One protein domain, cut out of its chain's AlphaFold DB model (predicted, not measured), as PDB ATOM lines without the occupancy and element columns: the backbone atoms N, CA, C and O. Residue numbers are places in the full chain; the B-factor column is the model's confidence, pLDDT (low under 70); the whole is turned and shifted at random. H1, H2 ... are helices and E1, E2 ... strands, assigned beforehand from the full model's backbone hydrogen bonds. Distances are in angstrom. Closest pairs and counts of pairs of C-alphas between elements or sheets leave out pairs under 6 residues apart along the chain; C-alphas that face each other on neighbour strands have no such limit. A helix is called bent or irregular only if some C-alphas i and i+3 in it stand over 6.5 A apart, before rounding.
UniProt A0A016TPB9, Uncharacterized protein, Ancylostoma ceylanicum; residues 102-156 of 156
ATOM      1  N   PHE A 102     222.587 284.147 380.904       56.69
ATOM      2  CA  PHE A 102     222.690 285.346 381.730       56.69
ATOM      3  C   PHE A 102     221.408 285.522 382.542       56.69
ATOM      4  O   PHE A 102     220.314 285.518 381.980       56.69
ATOM      5  N   VAL A 103     221.539 285.686 383.857       62.59
ATOM      6  CA  VAL A 103     220.418 286.034 384.737       62.59
ATOM      7  C   VAL A 103     220.616 287.480 385.174       62.59
ATOM      8  O   VAL A 103     221.541 287.782 385.928       62.59
ATOM      9  N   LEU A 104     219.766 288.380 384.673       76.75
ATOM     10  CA  LEU A 104     219.710 289.767 385.128       76.75
ATOM     11  C   LEU A 104     218.744 289.860 386.309       76.75
ATOM     12  O   LEU A 104     217.542 289.668 386.141       76.75
ATOM     13  N   GLY A 105     219.267 290.158 387.498       78.56
ATOM     14  CA  GLY A 105     218.451 290.448 388.673       78.56
ATOM     15  C   GLY A 105     218.285 291.954 388.851       78.56
ATOM     16  O   GLY A 105     219.273 292.657 389.081       78.56
ATOM     17  N   VAL A 106     217.046 292.445 388.775       78.94
ATOM     18  CA  VAL A 106     216.688 293.812 389.181       78.94
ATOM     19  C   VAL A 106     215.944 293.728 390.507       78.94
ATOM     20  O   VAL A 106     214.896 293.089 390.589       78.94
ATOM     21  N   ALA A 107     216.483 294.360 391.547       78.56
ATOM     22  CA  ALA A 107     215.814 294.506 392.833       78.56
ATOM     23  C   ALA A 107     215.396 295.968 393.015       78.56
ATOM     24  O   ALA A 107     216.226 296.876 392.951       78.56
ATOM     25  N   ILE A 108     214.101 296.185 393.237       78.88
ATOM     26  CA  ILE A 108     213.532 297.503 393.523       78.88
ATOM     27  C   ILE A 108     213.187 297.523 395.008       78.88
ATOM     28  O   ILE A 108     212.400 296.700 395.475       78.88
ATOM     29  N   ALA A 109     213.791 298.443 395.754       78.81
ATOM     30  CA  ALA A 109     213.489 298.640 397.163       78.81
ATOM     31  C   ALA A 109     212.794 299.990 397.349       78.81
ATOM     32  O   ALA A 109     213.332 301.040 396.993       78.81
ATOM     33  N   TRP A 110     211.601 299.940 397.939       76.31
ATOM     34  CA  TRP A 110     210.872 301.115 398.394       76.31
ATOM     35  C   TRP A 110     211.240 301.380 399.849       76.31
ATOM     36  O   TRP A 110     210.982 300.543 400.720       76.31
ATOM     37  N   LEU A 111     211.856 302.528 400.127       70.06
ATOM     38  CA  LEU A 111     212.113 302.939 401.500       70.06
ATOM     39  C   LEU A 111     210.955 303.805 401.980       70.06
ATOM     40  O   LEU A 111     210.655 304.849 401.408       70.06
ATOM     41  N   HIS A 112     210.299 303.365 403.053       71.25
ATOM     42  CA  HIS A 112     209.362 304.229 403.750       71.25
ATOM     43  C   HIS A 112     210.168 305.320 404.465       71.25
ATOM     44  O   HIS A 112     211.083 304.970 405.224       71.25
ATOM     45  N   PRO A 113     209.846 306.612 404.280       65.12
ATOM     46  CA  PRO A 113     210.516 307.678 405.004       65.12
ATOM     47  C   PRO A 113     210.379 307.411 406.505       65.12
ATOM     48  O   PRO A 113     209.284 307.220 407.039       65.12
ATOM     49  N   SER A 114     211.516 307.316 407.191       67.19
ATOM     50  CA  SER A 114     211.570 307.025 408.626       67.19
ATOM     51  C   SER A 114     211.227 308.242 409.491       67.19
ATOM     52  O   SER A 114     211.201 308.126 410.714       67.19
ATOM     53  N   SER A 115     210.980 309.401 408.873       72.25
ATOM     54  CA  SER A 115     210.649 310.656 409.543       72.25
ATOM     55  C   SER A 115     209.250 311.133 409.135       72.25
ATOM     56  O   SER A 115     208.984 311.251 407.939       72.25
ATOM     57  N   PRO A 116     208.363 311.462 410.093       68.94
ATOM     58  CA  PRO A 116     207.023 311.981 409.808       68.94
ATOM     59  C   PRO A 116     207.028 313.401 409.222       68.94
ATOM     60  O   PRO A 116     205.979 313.888 408.813       68.94
ATOM     61  N   HIS A 117     208.182 314.075 409.189       68.12
ATOM     62  CA  HIS A 117     208.281 315.475 408.777       68.12
ATOM     63  C   HIS A 117     208.651 315.695 407.305       68.12
ATOM     64  O   HIS A 117     208.687 316.844 406.877       68.12
ATOM     65  N   ASP A 118     208.894 314.628 406.539       55.16
ATOM     66  CA  ASP A 118     209.383 314.728 405.159       55.16
ATOM     67  C   ASP A 118     208.621 313.775 404.224       55.16
ATOM     68  O   ASP A 118     209.171 312.915 403.542       55.16
ATOM     69  N   ALA A 119     207.289 313.886 404.240       59.47
ATOM     70  CA  ALA A 119     206.390 313.041 403.448       59.47
ATOM     71  C   ALA A 119     206.365 313.397 401.947       59.47
ATOM     72  O   ALA A 119     205.586 312.821 401.189       59.47
ATOM     73  N   THR A 120     207.182 314.354 401.508       73.56
ATOM     74  CA  THR A 120     207.059 314.935 400.166       73.56
ATOM     75  C   THR A 120     207.844 314.171 399.098       73.56
ATOM     76  O   THR A 120     207.572 314.352 397.913       73.56
ATOM     77  N   HIS A 121     208.776 313.288 399.475       58.81
ATOM     78  CA  HIS A 121     209.595 312.553 398.509       58.81
ATOM     79  C   HIS A 121     209.854 311.100 398.938       58.81
ATOM     80  O   HIS A 121     210.614 310.869 399.875       58.81
ATOM     81  N   PRO A 122     209.255 310.098 398.264       68.56
ATOM     82  CA  PRO A 122     209.671 308.714 398.437       68.56
ATOM     83  C   PRO A 122     211.039 308.494 397.779       68.56
ATOM     84  O   PRO A 122     211.231 308.820 396.605       68.56
ATOM     85  N   ASP A 123     211.970 307.897 398.520       73.06
ATOM     86  CA  ASP A 123     213.258 307.472 397.979       73.06
ATOM     87  C   ASP A 123     213.134 306.076 397.357       73.06
ATOM     88  O   ASP A 123     212.803 305.089 398.025       73.06
ATOM     89  N   ILE A 124     213.415 305.997 396.055       80.56
ATOM     90  CA  ILE A 124     213.423 304.752 395.287       80.56
ATOM     91  C   ILE A 124     214.872 304.340 395.050       80.56
ATOM     92  O   ILE A 124     215.641 305.083 394.435       80.56
ATOM     93  N   PHE A 125     215.231 303.132 395.482       77.19
ATOM     94  CA  PHE A 125     216.535 302.537 395.200       77.19
ATOM     95  C   PHE A 125     216.382 301.370 394.222       77.19
ATOM     96  O   PHE A 125     215.653 300.410 394.482       77.19
ATOM     97  N   ILE A 126     217.099 301.448 393.098       82.25
ATOM     98  CA  ILE A 126     217.166 300.388 392.089       82.25
ATOM     99  C   ILE A 126     218.556 299.761 392.167       82.25
ATOM    100  O   ILE A 126     219.561 300.427 391.912       82.25
ATOM    101  N   TRP A 127     218.613 298.478 392.515       81.75
ATOM    102  CA  TRP A 127     219.845 297.697 392.515       81.75
ATOM    103  C   TRP A 127     219.846 296.739 391.326       81.75
ATOM    104  O   TRP A 127     218.945 295.911 391.181       81.75
ATOM    105  N   ILE A 128     220.879 296.828 390.489       78.06
ATOM    106  CA  ILE A 128     221.091 295.922 389.357       78.06
ATOM    107  C   ILE A 128     222.332 295.093 389.676       78.06
ATOM    108  O   ILE A 128     223.425 295.639 389.818       78.06
ATOM    109  N   SER A 129     222.160 293.779 389.818       75.81
ATOM    110  CA  SER A 129     223.277 292.855 390.011       75.81
ATOM    111  C   SER A 129     223.458 292.004 388.765       75.81
ATOM    112  O   SER A 129     222.503 291.434 388.237       75.81
ATOM    113  N   THR A 130     224.701 291.919 388.307       71.38
ATOM    114  CA  THR A 130     225.112 291.031 387.227       71.38
ATOM    115  C   THR A 130     226.145 290.064 387.794       71.38
ATOM    116  O   THR A 130     227.055 290.465 388.524       71.38
ATOM    117  N   ALA A 131     225.973 288.766 387.537       67.75
ATOM    118  CA  ALA A 131     226.929 287.774 388.008       67.75
ATOM    119  C   ALA A 131     228.302 288.027 387.344       67.75
ATOM    120  O   ALA A 131     228.359 288.254 386.133       67.75
ATOM    121  N   PRO A 132     229.412 287.977 388.102       52.66
ATOM    122  CA  PRO A 132     230.734 288.426 387.648       52.66
ATOM    123  C   PRO A 132     231.415 287.489 386.637       52.66
ATOM    124  O   PRO A 132     232.571 287.701 386.283       52.66
ATOM    125  N   SER A 133     230.746 286.430 386.184       47.53
ATOM    126  CA  SER A 133     231.391 285.331 385.466       47.53
ATOM    127  C   SER A 133     231.623 285.574 383.977       47.53
ATOM    128  O   SER A 133     232.299 284.761 383.353       47.53
ATOM    129  N   ILE A 134     231.136 286.668 383.386       46.09
ATOM    130  CA  ILE A 134     231.448 286.968 381.986       46.09
ATOM    131  C   ILE A 134     231.695 288.467 381.827       46.09
ATOM    132  O   ILE A 134     230.840 289.298 382.120       46.09
ATOM    133  N   ASN A 135     232.890 288.793 381.335       42.97
ATOM    134  CA  ASN A 135     233.323 290.123 380.916       42.97
ATOM    135  C   ASN A 135     232.583 290.495 379.610       42.97
ATOM    136  O   ASN A 135     233.191 290.660 378.555       42.97
ATOM    137  N   ILE A 136     231.247 290.488 379.639       49.19
ATOM    138  CA  ILE A 136     230.417 290.870 378.500       49.19
ATOM    139  C   ILE A 136     230.411 292.386 378.498       49.19
ATOM    140  O   ILE A 136     229.985 293.022 379.462       49.19
ATOM    141  N   ILE A 137     230.906 292.947 377.401       50.34
ATOM    142  CA  ILE A 137     230.594 294.303 376.976       50.34
ATOM    143  C   ILE A 137     229.074 294.410 377.047       50.34
ATOM    144  O   ILE A 137     228.382 293.862 376.192       50.34
ATOM    145  N   PHE A 138     228.555 295.023 378.110       54.28
ATOM    146  CA  PHE A 138     227.145 295.359 378.204       54.28
ATOM    147  C   PHE A 138     226.874 296.269 377.019       54.28
ATOM    148  O   PHE A 138     227.278 297.435 377.021       54.28
ATOM    149  N   ASP A 139     226.319 295.689 375.960       64.25
ATOM    150  CA  ASP A 139     226.138 296.431 374.737       64.25
ATOM    151  C   ASP A 139     225.166 297.567 375.031       64.25
ATOM    152  O   ASP A 139     224.167 297.398 375.744       64.25
ATOM    153  N   ARG A 140     225.495 298.746 374.511       67.06
ATOM    154  CA  ARG A 140     224.745 299.979 374.749       67.06
ATOM    155  C   ARG A 140     223.253 299.779 374.460       67.06
ATOM    156  O   ARG A 140     222.419 300.352 375.148       67.06
ATOM    157  N   ILE A 141     222.936 298.907 373.505       68.44
ATOM    158  CA  ILE A 141     221.580 298.541 373.094       68.44
ATOM    159  C   ILE A 141     220.793 297.868 374.228       68.44
ATOM    160  O   ILE A 141     219.632 298.210 374.447       68.44
ATOM    161  N   VAL A 142     221.405 296.953 374.986       77.50
ATOM    162  CA  VAL A 142     220.732 296.262 376.102       77.50
ATOM    163  C   VAL A 142     220.477 297.236 377.247       77.50
ATOM    164  O   VAL A 142     219.391 297.242 377.824       77.50
ATOM    165  N   LEU A 143     221.453 298.097 377.544       78.50
ATOM    166  CA  LEU A 143     221.297 299.109 378.583       78.50
ATOM    167  C   LEU A 143     220.221 300.134 378.206       78.50
ATOM    168  O   LEU A 143     219.385 300.451 379.046       78.50
ATOM    169  N   GLU A 144     220.203 300.611 376.958       79.38
ATOM    170  CA  GLU A 144     219.169 301.535 376.479       79.38
ATOM    171  C   GLU A 144     217.785 300.875 376.442       79.38
ATOM    172  O   GLU A 144     216.810 301.503 376.845       79.38
ATOM    173  N   GLY A 145     217.680 299.599 376.061       84.75
ATOM    174  CA  GLY A 145     216.420 298.853 376.114       84.75
ATOM    175  C   GLY A 145     215.858 298.734 377.534       84.75
ATOM    176  O   GLY A 145     214.679 299.014 377.758       84.75
ATOM    177  N   VAL A 146     216.707 298.390 378.509       82.81
ATOM    178  CA  VAL A 146     216.317 298.317 379.928       82.81
ATOM    179  C   VAL A 146     215.952 299.701 380.469       82.81
ATOM    180  O   VAL A 146     214.943 299.833 381.164       82.81
ATOM    181  N   LEU A 147     216.722 300.741 380.125       82.50
ATOM    182  CA  LEU A 147     216.425 302.111 380.547       82.50
ATOM    183  C   LEU A 147     215.087 302.591 379.987       82.50
ATOM    184  O   LEU A 147     214.290 303.137 380.739       82.50
ATOM    185  N   ASN A 148     214.829 302.366 378.698       82.38
ATOM    186  CA  ASN A 148     213.599 302.796 378.034       82.38
ATOM    187  C   ASN A 148     212.371 302.050 378.573       82.38
ATOM    188  O   ASN A 148     211.321 302.662 378.755       82.38
ATOM    189  N   GLY A 149     212.505 300.755 378.884       83.75
ATOM    190  CA  GLY A 149     211.445 299.978 379.530       83.75
ATOM    191  C   GLY A 149     211.117 300.484 380.939       83.75
ATOM    192  O   GLY A 149     209.947 300.654 381.275       83.75
ATOM    193  N   LEU A 150     212.141 300.797 381.741       80.19
ATOM    194  CA  LEU A 150     211.958 301.444 383.045       80.19
ATOM    195  C   LEU A 150     211.316 302.824 382.896       80.19
ATOM    196  O   LEU A 150     210.393 303.149 383.634       80.19
ATOM    197  N   LEU A 151     211.758 303.618 381.922       81.44
ATOM    198  CA  LEU A 151     211.212 304.945 381.652       81.44
ATOM    199  C   LEU A 151     209.716 304.893 381.339       81.44
ATOM    200  O   LEU A 151     208.941 305.670 381.888       81.44
ATOM    201  N   ALA A 152     209.313 303.955 380.478       81.88
ATOM    202  CA  ALA A 152     207.919 303.748 380.113       81.88
ATOM    203  C   ALA A 152     207.067 303.358 381.328       81.88
ATOM    204  O   ALA A 152     205.949 303.846 381.450       81.88
ATOM    205  N   LEU A 153     207.610 302.554 382.251       79.25
ATOM    206  CA  LEU A 153     206.936 302.172 383.497       79.25
ATOM    207  C   LEU A 153     206.712 303.360 384.449       79.25
ATOM    208  O   LEU A 153     205.763 303.339 385.219       79.25
ATOM    209  N   PHE A 154     207.578 304.376 384.426       72.75
ATOM    210  CA  PHE A 154     207.430 305.578 385.261       72.75
ATOM    211  C   PHE A 154     206.582 306.681 384.610       72.75
ATOM    212  O   PHE A 154     206.169 307.613 385.300       72.75
ATOM    213  N   LEU A 155     206.377 306.617 383.292       80.75
ATOM    214  CA  LEU A 155     205.594 307.595 382.532       80.75
ATOM    215  C   LEU A 155     204.125 307.188 382.337       80.75
ATOM    216  O   LEU A 155     203.327 308.044 381.955       80.75
ATOM    217  N   TYR A 156     203.785 305.919 382.582       75.94
ATOM    218  CA  TYR A 156     202.417 305.387 382.601       75.94
ATOM    219  C   TYR A 156     201.887 305.267 384.030       75.94
ATOM    220  O   TYR A 156     200.684 305.551 384.220       75.94
TER     221      TYR A 156
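Overview. This is residues 102 to 156 of the 156 residues of an uncharacterized protein of Ancylostoma ceylanicum (UniProt A0A016TPB9). A long two-stranded hairpin, E1 and E2, makes the longest axis of a flat, open model, and after it the chain folds back into one helix, H1, which runs along the hairpin but is held off from it by a gap. The far loop of the hairpin sticks out at residues 114 to 120, and residues 135 to 156, with H1 among them, stand free as an arm. The printed part has 55 residues with two named strands and one named helix, in the order E1, E2, H1; the sheet has the order E1 - E2 and is antiparallel, and the class is mixed, helices and strands. The whole is only just extended, close to loose, with a radius of gyration of the C-alphas of 15.3 A and spans of 45 by 26 by 14 A.

Arrangement. E1, residues 104 to 111, and E2, residues 123 to 130, are antiparallel neighbours and form a hairpin, with 161 degrees between their directions. The C-alphas of Val 106 and Ile 128 face each other at 4.9 A, and those of Leu 111 and Asp 123 at 5.9 A. Among the backbone pairs within hydrogen-bond range are N 107 and O 127 at 2.9 A, and N 125 and O 109 at 3.2 A. H1, residues 140 to 155, is apart from E1, with no C-alpha of the one within 8 A of the other. Residues 135 to 156, of which 140 to 155 belong to H1, stand free: they have no C-alpha 8 or more residues away along the chain within 10 A. In H1 every O i to N i+4 pair is within hydrogen-bond range, and the helix is not bent.

Along the chain. E1 begins at C-alpha 104, (219.710, 289.767, 385.128), and its 8 residues measure 22.3 A from first to last C-alpha. E2, also 8 residues, runs from C-alpha 123 at (213.258, 307.472, 397.979) to C-alpha 130 and measures 22.9 A. H1 has 16 residues, measures 22.0 A, and ends at C-alpha 155, (205.594, 307.595, 382.532).

Size, cuts and confidence. The two C-alphas farthest apart are those of His 117 and Ile 134, at 45.5 A, and the C-alphas of Phe 102 and Tyr 156, the first and last printed residues, are 28.5 A apart. Tyr 156 is the chain's last residue, and the printed part has no cut. The link from E1 to E2 is long, with 11 residues, and the link from E2 to H1 is short, with 9. The mean pLDDT of the printed part is 70.9; 21 residues are under 70, among them residues 116 to 119 and residues 131 to 141, of which 140 to 141 belong to H1.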